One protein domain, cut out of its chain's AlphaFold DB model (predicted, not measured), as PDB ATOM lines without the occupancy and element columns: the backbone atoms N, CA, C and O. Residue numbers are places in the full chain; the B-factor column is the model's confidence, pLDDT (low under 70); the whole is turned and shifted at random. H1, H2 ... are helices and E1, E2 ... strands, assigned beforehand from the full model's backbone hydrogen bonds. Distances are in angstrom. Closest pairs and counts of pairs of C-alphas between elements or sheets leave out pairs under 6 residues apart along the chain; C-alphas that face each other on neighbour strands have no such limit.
ATOM      1  N   THR A  42     -16.807 -40.714  52.615       54.06
ATOM      2  CA  THR A  42     -16.061 -40.861  53.866       54.06
ATOM      3  C   THR A  42     -15.154 -39.646  54.086       54.06
ATOM      4  O   THR A  42     -14.984 -38.802  53.208       54.06
ATOM      5  N   GLU A  43     -14.548 -39.517  55.269       43.62
ATOM      6  CA  GLU A  43     -13.582 -38.437  55.545       43.62
ATOM      7  C   GLU A  43     -12.331 -38.504  54.647       43.62
ATOM      8  O   GLU A  43     -11.636 -37.503  54.472       43.62
ATOM      9  N   GLN A  44     -12.064 -39.665  54.044       44.56
ATOM     10  CA  GLN A  44     -10.911 -39.919  53.182       44.56
ATOM     11  C   GLN A  44     -11.211 -39.713  51.689       44.56
ATOM     12  O   GLN A  44     -10.266 -39.671  50.899       44.56
ATOM     13  N   GLY A  45     -12.488 -39.584  51.297       53.38
ATOM     14  CA  GLY A  45     -12.874 -39.609  49.889       53.38
ATOM     15  C   GLY A  45     -14.364 -39.798  49.602       53.38
ATOM     16  O   GLY A  45     -15.185 -39.911  50.507       53.38
ATOM     17  N   VAL A  46     -14.730 -39.876  48.319       55.03
ATOM     18  CA  VAL A  46     -16.062 -40.349  47.894       55.03
ATOM     19  C   VAL A  46     -15.955 -41.825  47.515       55.03
ATOM     20  O   VAL A  46     -15.382 -42.144  46.478       55.03
ATOM     21  N   GLY A  47     -16.447 -42.735  48.355       61.81
ATOM     22  CA  GLY A  47     -16.135 -44.160  48.228       61.81
ATOM     23  C   GLY A  47     -14.636 -44.390  48.432       61.81
ATOM     24  O   GLY A  47     -14.096 -44.028  49.477       61.81
ATOM     25  N   GLU A  48     -13.966 -44.919  47.408       62.31
ATOM     26  CA  GLU A  48     -12.510 -45.145  47.372       62.31
ATOM     27  C   GLU A  48     -11.740 -44.006  46.656       62.31
ATOM     28  O   GLU A  48     -10.522 -44.084  46.474       62.31
ATOM     29  N   LEU A  49     -12.416 -42.928  46.217       64.88
ATOM     30  CA  LEU A  49     -11.754 -41.779  45.579       64.88
ATOM     31  C   LEU A  49     -10.994 -40.949  46.611       64.88
ATOM     32  O   LEU A  49     -11.604 -40.159  47.327       64.88
ATOM     33  N   THR A  50      -9.669 -41.057  46.627       69.00
ATOM     34  CA  THR A  50      -8.791 -40.327  47.556       69.00
ATOM     35  C   THR A  50      -7.810 -39.418  46.808       69.00
ATOM     36  O   THR A  50      -7.679 -39.492  45.586       69.00
ATOM     37  N   ALA A  51      -7.052 -38.590  47.540       68.44
ATOM     38  CA  ALA A  51      -5.984 -37.746  46.979       68.44
ATOM     39  C   ALA A  51      -4.883 -38.542  46.244       68.44
ATOM     40  O   ALA A  51      -4.176 -38.016  45.387       68.44
ATOM     41  N   ALA A  52      -4.717 -39.820  46.602       68.75
ATOM     42  CA  ALA A  52      -3.730 -40.711  46.004       68.75
ATOM     43  C   ALA A  52      -4.224 -41.355  44.701       68.75
ATOM     44  O   ALA A  52      -3.426 -41.963  43.984       68.75
ATOM     45  N   THR A  53      -5.519 -41.243  44.386       75.56
ATOM     46  CA  THR A  53      -6.084 -41.839  43.180       75.56
ATOM     47  C   THR A  53      -5.501 -41.137  41.946       75.56
ATOM     48  O   THR A  53      -5.573 -39.904  41.844       75.56
ATOM     49  N   PRO A  54      -4.913 -41.886  40.993       80.94
ATOM     50  CA  PRO A  54      -4.486 -41.326  39.719       80.94
ATOM     51  C   PRO A  54      -5.672 -40.690  38.998       80.94
ATOM     52  O   PRO A  54      -6.778 -41.234  39.008       80.94
ATOM     53  N   LEU A  55      -5.451 -39.556  38.337       82.12
ATOM     54  CA  LEU A  55      -6.483 -38.889  37.548       82.12
ATOM     55  C   LEU A  55      -6.672 -39.592  36.188       82.12
ATOM     56  O   LEU A  55      -6.420 -39.032  35.115       82.12
ATOM     57  N   GLU A  56      -7.102 -40.848  36.253       83.25
ATOM     58  CA  GLU A  56      -7.350 -41.739  35.129       83.25
ATOM     59  C   GLU A  56      -8.780 -42.272  35.182       83.25
ATOM     60  O   GLU A  56      -9.305 -42.577  36.248       83.25
ATOM     61  N   GLU A  57      -9.409 -42.413  34.015       81.00
ATOM     62  CA  GLU A  57     -10.810 -42.837  33.912       81.00
ATOM     63  C   GLU A  57     -11.056 -44.187  34.594       81.00
ATOM     64  O   GLU A  57     -12.046 -44.344  35.296       81.00
ATOM     65  N   GLN A  58     -10.130 -45.135  34.432       78.94
ATOM     66  CA  GLN A  58     -10.235 -46.476  35.008       78.94
ATOM     67  C   GLN A  58     -10.156 -46.436  36.535       78.94
ATOM     68  O   GLN A  58     -11.047 -46.959  37.193       78.94
ATOM     69  N   ALA A  59      -9.159 -45.745  37.093       81.12
ATOM     70  CA  ALA A  59      -8.997 -45.616  38.539       81.12
ATOM     71  C   ALA A  59     -10.192 -44.901  39.195       81.12
ATOM     72  O   ALA A  59     -10.639 -45.283  40.272       81.12
ATOM     73  N   ILE A  60     -10.736 -43.881  38.526       81.50
ATOM     74  CA  ILE A  60     -11.917 -43.150  38.999       81.50
ATOM     75  C   ILE A  60     -13.179 -44.018  38.895       81.50
ATOM     76  O   ILE A  60     -14.000 -43.999  39.806       81.50
ATOM     77  N   ALA A  61     -13.344 -44.776  37.808       80.12
ATOM     78  CA  ALA A  61     -14.494 -45.658  37.620       80.12
ATOM     79  C   ALA A  61     -14.505 -46.806  38.637       80.12
ATOM     80  O   ALA A  61     -15.556 -47.097  39.199       80.12
ATOM     81  N   GLU A  62     -13.343 -47.414  38.894       77.81
ATOM     82  CA  GLU A  62     -13.166 -48.448  39.920       77.81
ATOM     83  C   GLU A  62     -13.506 -47.908  41.313       77.81
ATOM     84  O   GLU A  62     -14.212 -48.563  42.072       77.81
ATOM     85  N   ALA A  63     -13.075 -46.684  41.628       76.38
ATOM     86  CA  ALA A  63     -13.336 -46.068  42.925       76.38
ATOM     87  C   ALA A  63     -14.804 -45.645  43.150       76.38
ATOM     88  O   ALA A  63     -15.225 -45.467  44.295       76.38
ATOM     89  N   LEU A  64     -15.568 -45.480  42.066       76.25
ATOM     90  CA  LEU A  64     -16.993 -45.125  42.054       76.25
ATOM     91  C   LEU A  64     -17.918 -46.327  41.777       76.25
ATOM     92  O   LEU A  64     -19.089 -46.126  41.455       76.25
ATOM     93  N   ASP A  65     -17.382 -47.551  41.829       70.31
ATOM     94  CA  ASP A  65     -18.088 -48.818  41.566       70.31
ATOM     95  C   ASP A  65     -18.840 -48.862  40.214       70.31
ATOM     96  O   ASP A  65     -19.793 -49.609  40.015       70.31
ATOM     97  N   GLY A  66     -18.431 -48.033  39.246       67.69
ATOM     98  CA  GLY A  66     -19.028 -47.982  37.906       67.69
ATOM     99  C   GLY A  66     -20.454 -47.416  37.803       67.69
ATOM    100  O   GLY A  66     -20.997 -47.381  36.697       67.69
ATOM    101  N   ASP A  67     -21.052 -46.917  38.889       74.94
ATOM    102  CA  ASP A  67     -22.429 -46.386  38.897       74.94
ATOM    103  C   ASP A  67     -22.585 -45.061  38.123       74.94
ATOM    104  O   ASP A  67     -23.695 -44.630  37.788       74.94
ATOM    105  N   TYR A  68     -21.467 -44.404  37.812       80.81
ATOM    106  CA  TYR A  68     -21.436 -43.098  37.169       80.81
ATOM    107  C   TYR A  68     -20.798 -43.162  35.786       80.81
ATOM    108  O   TYR A  68     -19.737 -43.750  35.578       80.81
ATOM    109  N   ARG A  69     -21.404 -42.459  34.826       86.25
ATOM    110  CA  ARG A  69     -20.805 -42.273  33.503       86.25
ATOM    111  C   ARG A  69     -19.770 -41.158  33.573       86.25
ATOM    112  O   ARG A  69     -20.125 -40.007  33.807       86.25
ATOM    113  N   LEU A  70     -18.509 -41.477  33.321       88.25
ATOM    114  CA  LEU A  70     -17.431 -40.493  33.354       88.25
ATOM    115  C   LEU A  70     -17.326 -39.711  32.039       88.25
ATOM    116  O   LEU A  70     -17.442 -40.264  30.944       88.25
ATOM    117  N   ARG A  71     -17.080 -38.405  32.149       88.94
ATOM    118  CA  ARG A  71     -16.735 -37.520  31.032       88.94
ATOM    119  C   ARG A  71     -15.436 -36.796  31.346       88.94
ATOM    120  O   ARG A  71     -15.362 -36.055  32.318       88.94
ATOM    121  N   SER A  72     -14.417 -36.980  30.513       88.06
ATOM    122  CA  SER A  72     -13.152 -36.257  30.661       88.06
ATOM    123  C   SER A  72     -13.223 -34.863  30.038       88.06
ATOM    124  O   SER A  72     -13.768 -34.702  28.943       88.06
ATOM    125  N   GLY A  73     -12.577 -33.891  30.672       87.19
ATOM    126  CA  GLY A  73     -12.385 -32.544  30.152       87.19
ATOM    127  C   GLY A  73     -10.981 -32.007  30.426       87.19
ATOM    128  O   GLY A  73     -10.201 -32.568  31.198       87.19
ATOM    129  N   MET A  74     -10.654 -30.897  29.765       87.88
ATOM    130  CA  MET A  74      -9.456 -30.106  30.036       87.88
ATOM    131  C   MET A  74      -9.872 -28.657  30.250       87.88
ATOM    132  O   MET A  74     -10.672 -28.124  29.480       87.88
ATOM    133  N   LYS A  75      -9.340 -28.025  31.293       83.38
ATOM    134  CA  LYS A  75      -9.530 -26.599  31.572       83.38
ATOM    135  C   LYS A  75      -8.183 -25.948  31.849       83.38
ATOM    136  O   LYS A  75      -7.223 -26.627  32.202       83.38
ATOM    137  N   THR A  76      -8.115 -24.633  31.708       83.56
ATOM    138  CA  THR A  76      -6.950 -23.870  32.154       83.56
ATOM    139  C   THR A  76      -7.181 -23.430  33.591       83.56
ATOM    140  O   THR A  76      -8.162 -22.740  33.863       83.56
ATOM    141  N   ASP A  77      -6.285 -23.813  34.493       79.50
ATOM    142  CA  ASP A  77      -6.279 -23.390  35.890       79.50
ATOM    143  C   ASP A  77      -4.904 -22.814  36.239       79.50
ATOM    144  O   ASP A  77      -3.875 -23.414  35.930       79.50
ATOM    145  N   ASN A  78      -4.870 -21.600  36.793       79.69
ATOM    146  CA  ASN A  78      -3.637 -20.846  37.075       79.69
ATOM    147  C   ASN A  78      -2.611 -20.808  35.917       79.69
ATOM    148  O   ASN A  78      -1.402 -20.799  36.135       79.69
ATOM    149  N   GLY A  79      -3.086 -20.780  34.666       83.31
ATOM    150  CA  GLY A  79      -2.237 -20.762  33.466       83.31
ATOM    151  C   GLY A  79      -1.732 -22.136  33.005       83.31
ATOM    152  O   GLY A  79      -1.131 -22.221  31.936       83.31
ATOM    153  N   ASN A  80      -2.025 -23.206  33.746       80.50
ATOM    154  CA  ASN A  80      -1.714 -24.583  33.375       80.50
ATOM    155  C   ASN A  80      -2.951 -25.283  32.808       80.50
ATOM    156  O   ASN A  80      -4.068 -25.079  33.280       80.50
ATOM    157  N   VAL A  81      -2.765 -26.137  31.801       82.06
ATOM    158  CA  VAL A  81      -3.847 -27.002  31.310       82.06
ATOM    159  C   VAL A  81      -3.964 -28.192  32.252       82.06
ATOM    160  O   VAL A  81      -3.068 -29.033  32.310       82.06
ATOM    161  N   VAL A  82      -5.069 -28.259  32.984       85.94
ATOM    162  CA  VAL A  82      -5.380 -29.344  33.914       85.94
ATOM    163  C   VAL A  82      -6.504 -30.206  33.358       85.94
ATOM    164  O   VAL A  82      -7.431 -29.730  32.694       85.94
ATOM    165  N   ARG A  83      -6.409 -31.507  33.619       86.12
ATOM    166  CA  ARG A  83      -7.448 -32.479  33.280       86.12
ATOM    167  C   ARG A  83      -8.434 -32.569  34.440       86.12
ATOM    168  O   ARG A  83      -8.060 -32.416  35.599       86.12
ATOM    169  N   PHE A  84      -9.691 -32.825  34.119       89.69
ATOM    170  CA  PHE A  84     -10.732 -33.092  35.102       89.69
ATOM    171  C   PHE A  84     -11.700 -34.139  34.552       89.69
ATOM    172  O   PHE A  84     -11.755 -34.374  33.341       89.69
ATOM    173  N   PHE A  85     -12.454 -34.764  35.444       90.50
ATOM    174  CA  PHE A  85     -13.494 -35.726  35.116       90.50
ATOM    175  C   PHE A  85     -14.807 -35.297  35.747       90.50
ATOM    176  O   PHE A  85     -14.846 -34.836  36.881       90.50
ATOM    177  N   GLU A  86     -15.894 -35.462  35.015       88.75
ATOM    178  CA  GLU A  86     -17.244 -35.274  35.521       88.75
ATOM    179  C   GLU A  86     -17.914 -36.638  35.609       88.75
ATOM    180  O   GLU A  86     -17.975 -37.372  34.620       88.75
ATOM    181  N   ALA A  87     -18.409 -36.977  36.791       88.12
ATOM    182  CA  ALA A  87     -19.220 -38.157  37.011       88.12
ATOM    183  C   ALA A  87     -20.685 -37.787  36.768       88.12
ATOM    184  O   ALA A  87     -21.257 -36.947  37.465       88.12
ATOM    185  N   MET A  88     -21.287 -38.394  35.751       86.50
ATOM    186  CA  MET A  88     -22.665 -38.154  35.338       86.50
ATOM    187  C   MET A  88     -23.580 -39.243  35.895       86.50
ATOM    188  O   MET A  88     -23.295 -40.433  35.741       86.50
ATOM    189  N   LYS A  89     -24.722 -38.839  36.452       83.31
ATOM    190  CA  LYS A  89     -25.828 -39.726  36.835       83.31
ATOM    191  C   LYS A  89     -27.016 -39.403  35.932       83.31
ATOM    192  O   LYS A  89     -27.656 -38.359  36.059       83.31
ATOM    193  N   GLY A  90     -27.255 -40.265  34.944       84.62
ATOM    194  CA  GLY A  90     -28.150 -39.952  33.827       84.62
ATOM    195  C   GLY A  90     -27.646 -38.745  33.024       84.62
ATOM    196  O   GLY A  90     -26.534 -38.771  32.482       84.62
ATOM    197  N   ASP A  91     -28.459 -37.688  32.978       85.69
ATOM    198  CA  ASP A  91     -28.172 -36.448  32.240       85.69
ATOM    199  C   ASP A  91     -27.567 -35.336  33.112       85.69
ATOM    200  O   ASP A  91     -27.158 -34.297  32.593       85.69
ATOM    201  N   ASN A  92     -27.465 -35.554  34.428       83.06
ATOM    202  CA  ASN A  92     -26.975 -34.556  35.374       83.06
ATOM    203  C   ASN A  92     -25.532 -34.841  35.799       83.06
ATOM    204  O   ASN A  92     -25.133 -35.996  35.966       83.06
ATOM    205  N   VAL A  93     -24.759 -33.773  36.004       87.00
ATOM    206  CA  VAL A  93     -23.433 -33.856  36.625       87.00
ATOM    207  C   VAL A  93     -23.639 -34.110  38.114       87.00
ATOM    208  O   VAL A  93     -24.183 -33.260  38.812       87.00
ATOM    209  N   ALA A  94     -23.219 -35.280  38.583       84.69
ATOM    210  CA  ALA A  94     -23.294 -35.656  39.986       84.69
ATOM    211  C   ALA A  94     -22.040 -35.228  40.753       84.69
ATOM    212  O   ALA A  94     -22.139 -34.800  41.899       84.69
ATOM    213  N   MET A  95     -20.859 -35.328  40.137       85.19
ATOM    214  CA  MET A  95     -19.589 -34.935  40.757       85.19
ATOM    215  C   MET A  95     -18.605 -34.397  39.719       85.19
ATOM    216  O   MET A  95     -18.629 -34.808  38.559       85.19
ATOM    217  N   VAL A  96     -17.701 -33.519  40.149       88.19
ATOM    218  CA  VAL A  96     -16.567 -33.032  39.358       88.19
ATOM    219  C   VAL A  96     -15.275 -33.332  40.107       88.19
ATOM    220  O   VAL A  96     -15.026 -32.811  41.190       88.19
ATOM    221  N   ILE A  97     -14.435 -34.162  39.505       88.12
ATOM    222  CA  ILE A  97     -13.143 -34.592  40.025       88.12
ATOM    223  C   ILE A  97     -12.056 -33.827  39.277       88.12
ATOM    224  O   ILE A  97     -11.824 -34.022  38.083       88.12
ATOM    225  N   ASN A  98     -11.385 -32.933  39.982       86.94
ATOM    226  CA  ASN A  98     -10.260 -32.172  39.472       86.94
ATOM    227  C   ASN A  98      -8.964 -32.852  39.905       86.94
ATOM    228  O   ASN A  98      -8.868 -33.365  41.024       86.94
ATOM    229  N   GLY A  99      -7.967 -32.821  39.025       83.50
ATOM    230  CA  GLY A  99      -6.633 -33.278  39.363       83.50
ATOM    231  C   GLY A  99      -5.572 -32.231  39.132       83.50
ATOM    232  O   GLY A  99      -5.671 -31.387  38.240       83.50
ATOM    233  N   GLU A 100      -4.522 -32.344  39.928       80.19
ATOM    234  CA  GLU A 100      -3.305 -31.561  39.814       80.19
ATOM    235  C   GLU A 100      -2.123 -32.532  39.810       80.19
ATOM    236  O   GLU A 100      -2.148 -33.552  40.490       80.19
ATOM    237  N   GLN A 101      -1.115 -32.280  38.971       79.94
ATOM    238  CA  GLN A 101       0.078 -33.137  38.850       79.94
ATOM    239  C   GLN A 101      -0.196 -34.635  38.562       79.94
ATOM    240  O   GLN A 101       0.690 -35.468  38.724       79.94
ATOM    241  N   GLY A 102      -1.386 -34.981  38.059       78.00
ATOM    242  CA  GLY A 102      -1.745 -36.348  37.661       78.00
ATOM    243  C   GLY A 102      -2.504 -37.157  38.716       78.00
ATOM    244  O   GLY A 102      -2.873 -38.293  38.428       78.00
ATOM    245  N   THR A 103      -2.802 -36.585  39.882       81.50
ATOM    246  CA  THR A 103      -3.638 -37.207  40.922       81.50
ATOM    247  C   THR A 103      -4.857 -36.347  41.232       81.50
ATOM    248  O   THR A 103      -4.930 -35.184  40.827       81.50
ATOM    249  N   VAL A 104      -5.849 -36.923  41.910       84.00
ATOM    250  CA  VAL A 104      -7.037 -36.191  42.365       84.00
ATOM    251  C   VAL A 104      -6.637 -35.150  43.414       84.00
ATOM    252  O   VAL A 104      -6.004 -35.477  44.411       84.00
ATOM    253  N   SER A 105      -7.028 -33.894  43.204       82.69
ATOM    254  CA  SER A 105      -6.758 -32.785  44.132       82.69
ATOM    255  C   SER A 105      -8.026 -32.196  44.743       82.69
ATOM    256  O   SER A 105      -8.009 -31.660  45.848       82.69
ATOM    257  N   ARG A 106      -9.162 -32.294  44.048       81.75
ATOM    258  CA  ARG A 106     -10.431 -31.757  44.543       81.75
ATOM    259  C   ARG A 106     -11.618 -32.494  43.953       81.75
ATOM    260  O   ARG A 106     -11.653 -32.729  42.747       81.75
ATOM    261  N   ILE A 107     -12.620 -32.764  44.785       82.69
ATOM    262  CA  ILE A 107     -13.879 -33.377  44.363       82.69
ATOM    263  C   ILE A 107     -15.026 -32.454  44.778       82.69
ATOM    264  O   ILE A 107     -15.272 -32.233  45.964       82.69
ATOM    265  N   ASP A 108     -15.724 -31.910  43.789       82.44
ATOM    266  CA  ASP A 108     -16.959 -31.158  43.991       82.44
ATOM    267  C   ASP A 108     -18.140 -32.122  43.825       82.44
ATOM    268  O   ASP A 108     -18.268 -32.762  42.780       82.44
ATOM    269  N   VAL A 109     -18.994 -32.252  44.843       82.50
ATOM    270  CA  VAL A 109     -20.156 -33.152  44.819       82.50
ATOM    271  C   VAL A 109     -21.413 -32.309  44.621       82.50
ATOM    272  O   VAL A 109     -21.739 -31.453  45.436       82.50
ATOM    273  N   LEU A 110     -22.099 -32.526  43.501       78.81
ATOM    274  CA  LEU A 110     -23.293 -31.779  43.099       78.81
ATOM    275  C   LEU A 110     -24.584 -32.582  43.310       78.81
ATOM    276  O   LEU A 110     -25.665 -31.997  43.356       78.81
ATOM    277  N   ASP A 111     -24.489 -33.908  43.419       69.94
ATOM    278  CA  ASP A 111     -25.632 -34.779  43.680       69.94
ATOM    279  C   ASP A 111     -26.038 -34.701  45.158       69.94
ATOM    280  O   ASP A 111     -25.283 -35.086  46.052       69.94
ATOM    281  N   SER A 112     -27.254 -34.212  45.414       67.06
ATOM    282  CA  SER A 112     -27.836 -34.127  46.758       67.06
ATOM    283  C   SER A 112     -28.143 -35.491  47.374       67.06
ATOM    284  O   SER A 112     -28.341 -35.571  48.586       67.06
ATOM    285  N   ASP A 113     -28.202 -36.545  46.554       65.69
ATOM    286  CA  ASP A 113     -28.430 -37.920  47.004       65.69
ATOM    287  C   ASP A 113     -27.162 -38.566  47.572       65.69
ATOM    288  O   ASP A 113     -27.252 -39.637  48.171       65.69
ATOM    289  N   ILE A 114     -25.986 -37.959  47.374       62.78
ATOM    290  CA  ILE A 114     -24.718 -38.465  47.896       62.78
ATOM    291  C   ILE A 114     -24.501 -37.851  49.292       62.78
ATOM    292  O   ILE A 114     -24.133 -36.676  49.399       62.78
ATOM    293  N   PRO A 115     -24.731 -38.601  50.390       54.06
ATOM    294  CA  PRO A 115     -24.564 -38.065  51.733       54.06
ATOM    295  C   PRO A 115     -23.079 -37.836  52.000       54.06
ATOM    296  O   PRO A 115     -22.293 -38.781  51.996       54.06
ATOM    297  N   THR A 116     -22.682 -36.590  52.253       52.72
ATOM    298  CA  THR A 116     -21.324 -36.284  52.704       52.72
ATOM    299  C   THR A 116     -21.189 -36.554  54.201       52.72
ATOM    300  O   THR A 116     -22.038 -36.132  54.988       52.72
ATOM    301  N   ALA A 117     -20.105 -37.223  54.618       45.59
ATOM    302  CA  ALA A 117     -19.849 -37.560  56.027       45.59
ATOM    303  C   ALA A 117     -19.878 -36.343  56.981       45.59
ATOM    304  O   ALA A 117     -20.100 -36.502  58.177       45.59
ATOM    305  N   ALA A 118     -19.696 -35.128  56.450       43.16
ATOM    306  CA  ALA A 118     -19.629 -33.882  57.213       43.16
ATOM    307  C   ALA A 118     -20.749 -32.866  56.898       43.16
ATOM    308  O   ALA A 118     -20.688 -31.733  57.374       43.16
ATOM    309  N   GLY A 119     -21.754 -33.205  56.079       38.31
ATOM    310  CA  GLY A 119     -22.834 -32.274  55.706       38.31
ATOM    311  C   GLY A 119     -22.406 -31.076  54.836       38.31
ATOM    312  O   GLY A 119     -23.216 -30.190  54.570       38.31
ATOM    313  N   GLY A 120     -21.149 -31.031  54.381       47.88
ATOM    314  CA  GLY A 120     -20.640 -30.063  53.404       47.88
ATOM    315  C   GLY A 120     -20.612 -30.664  51.999       47.88
ATOM    316  O   GLY A 120     -20.264 -31.827  51.856       47.88
ATOM    317  N   GLN A 121     -20.975 -29.901  50.965       52.66
ATOM    318  CA  GLN A 121     -21.094 -30.407  49.583       52.66
ATOM    319  C   GLN A 121     -19.759 -30.505  48.814       52.66
ATOM    320  O   GLN A 121     -19.726 -31.000  47.696       52.66
ATOM    321  N   ASN A 122     -18.642 -30.064  49.402       52.16
ATOM    322  CA  ASN A 122     -17.335 -30.039  48.737       52.16
ATOM    323  C   ASN A 122     -16.263 -30.699  49.605       52.16
ATOM    324  O   ASN A 122     -16.168 -30.391  50.796       52.16
ATOM    325  N   TRP A 123     -15.427 -31.540  48.989       58.22
ATOM    326  CA  TRP A 123     -14.273 -32.158  49.638       58.22
ATOM    327  C   TRP A 123     -12.968 -31.681  48.988       58.22
ATOM    328  O   TRP A 123     -12.810 -31.679  47.762       58.22
ATOM    329  N   TYR A 124     -12.031 -31.256  49.832       52.88
ATOM    330  CA  TYR A 124     -10.706 -30.792  49.436       52.88
ATOM    331  C   TYR A 124      -9.686 -31.843  49.867       52.88
ATOM    332  O   TYR A 124      -9.568 -32.120  51.061       52.88
ATOM    333  N   ALA A 125      -8.964 -32.414  48.903       48.47
ATOM    334  CA  ALA A 125      -7.805 -33.246  49.189       48.47
ATOM    335  C   ALA A 125      -6.680 -32.315  49.660       48.47
ATOM    336  O   ALA A 125      -6.381 -31.331  48.981       48.47
TER     337      ALA A 125
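Overview. This is residues 42 to 125 of the 126 residues of the protein "Lipoprotein" of Salmonella enterica subsp. indica (UniProt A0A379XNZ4). You will see one strongly twisted sheet of five strands, E1 to E5, with the short helix H1 over one face, towards the E1 and E2 side, and the other face bare. The unnamed stretch of residues 42 to 56 runs over the same face as H1. The printed part has 84 residues, with H1 E1 E2 E3 E4 E5 along it; the sheet has that strand order, all antiparallel, and the class is mostly strand. It is compact, with a radius of gyration of the C-alphas of 11.9 A and spans of 33 by 26 by 20 A.

Along the chain. Begin at Thr 42 and pass to C-alpha 57 at (-10.810, -42.837, 33.912), where H1, residues 57 to 63, starts its 9.9 A. Next come E1, residues 69 to 77, 23.9 A, and E2, residues 80 to 89, 28.7 A. E3, residues 92 to 100, is 24.3 A long, and E4, residues 103 to 109, 17.4 A. E5, residues 122 to 124, ends at C-alpha 124 at (-10.706, -30.792, 49.436).

Arrangement. Look at the meander E1 E2 E3 E4 E5, each strand the antiparallel neighbour of the one before. In the hairpin E1 and E2, N 73 and O 84 are 2.8 A apart, within hydrogen-bond range; so are N 85 and O 97 of E2 and E3, 2.8 A, N 98 and O 106 of E3 and E4, 2.8 A, and N 123 and O 107 of E5 and E4, 3.1 A. H1 is on the sheet at a height of 7.9 A, only just over E2, on which 3 of its 7 C-alphas fall, and slantwise to the strands at 53 degrees to E2 on the local plane. The closest C-alphas of H1 and E1 are those of Glu 57 and Leu 70, 7.0 A. In H1 every O i to N i+4 pair is within hydrogen-bond range. E1 and E5, the edge strands, are apart.

Size, cuts and confidence. The two C-alphas farthest apart are those of Gly 79 and Asp 113, 34.1 A. The printed part has no cut, and the link from E4 to E5, 12 residues, is long. Read the B-factor column under 70 at residues 42 to 52, 66 and 111 to 125; the mean pLDDT of the printed part is 74.5.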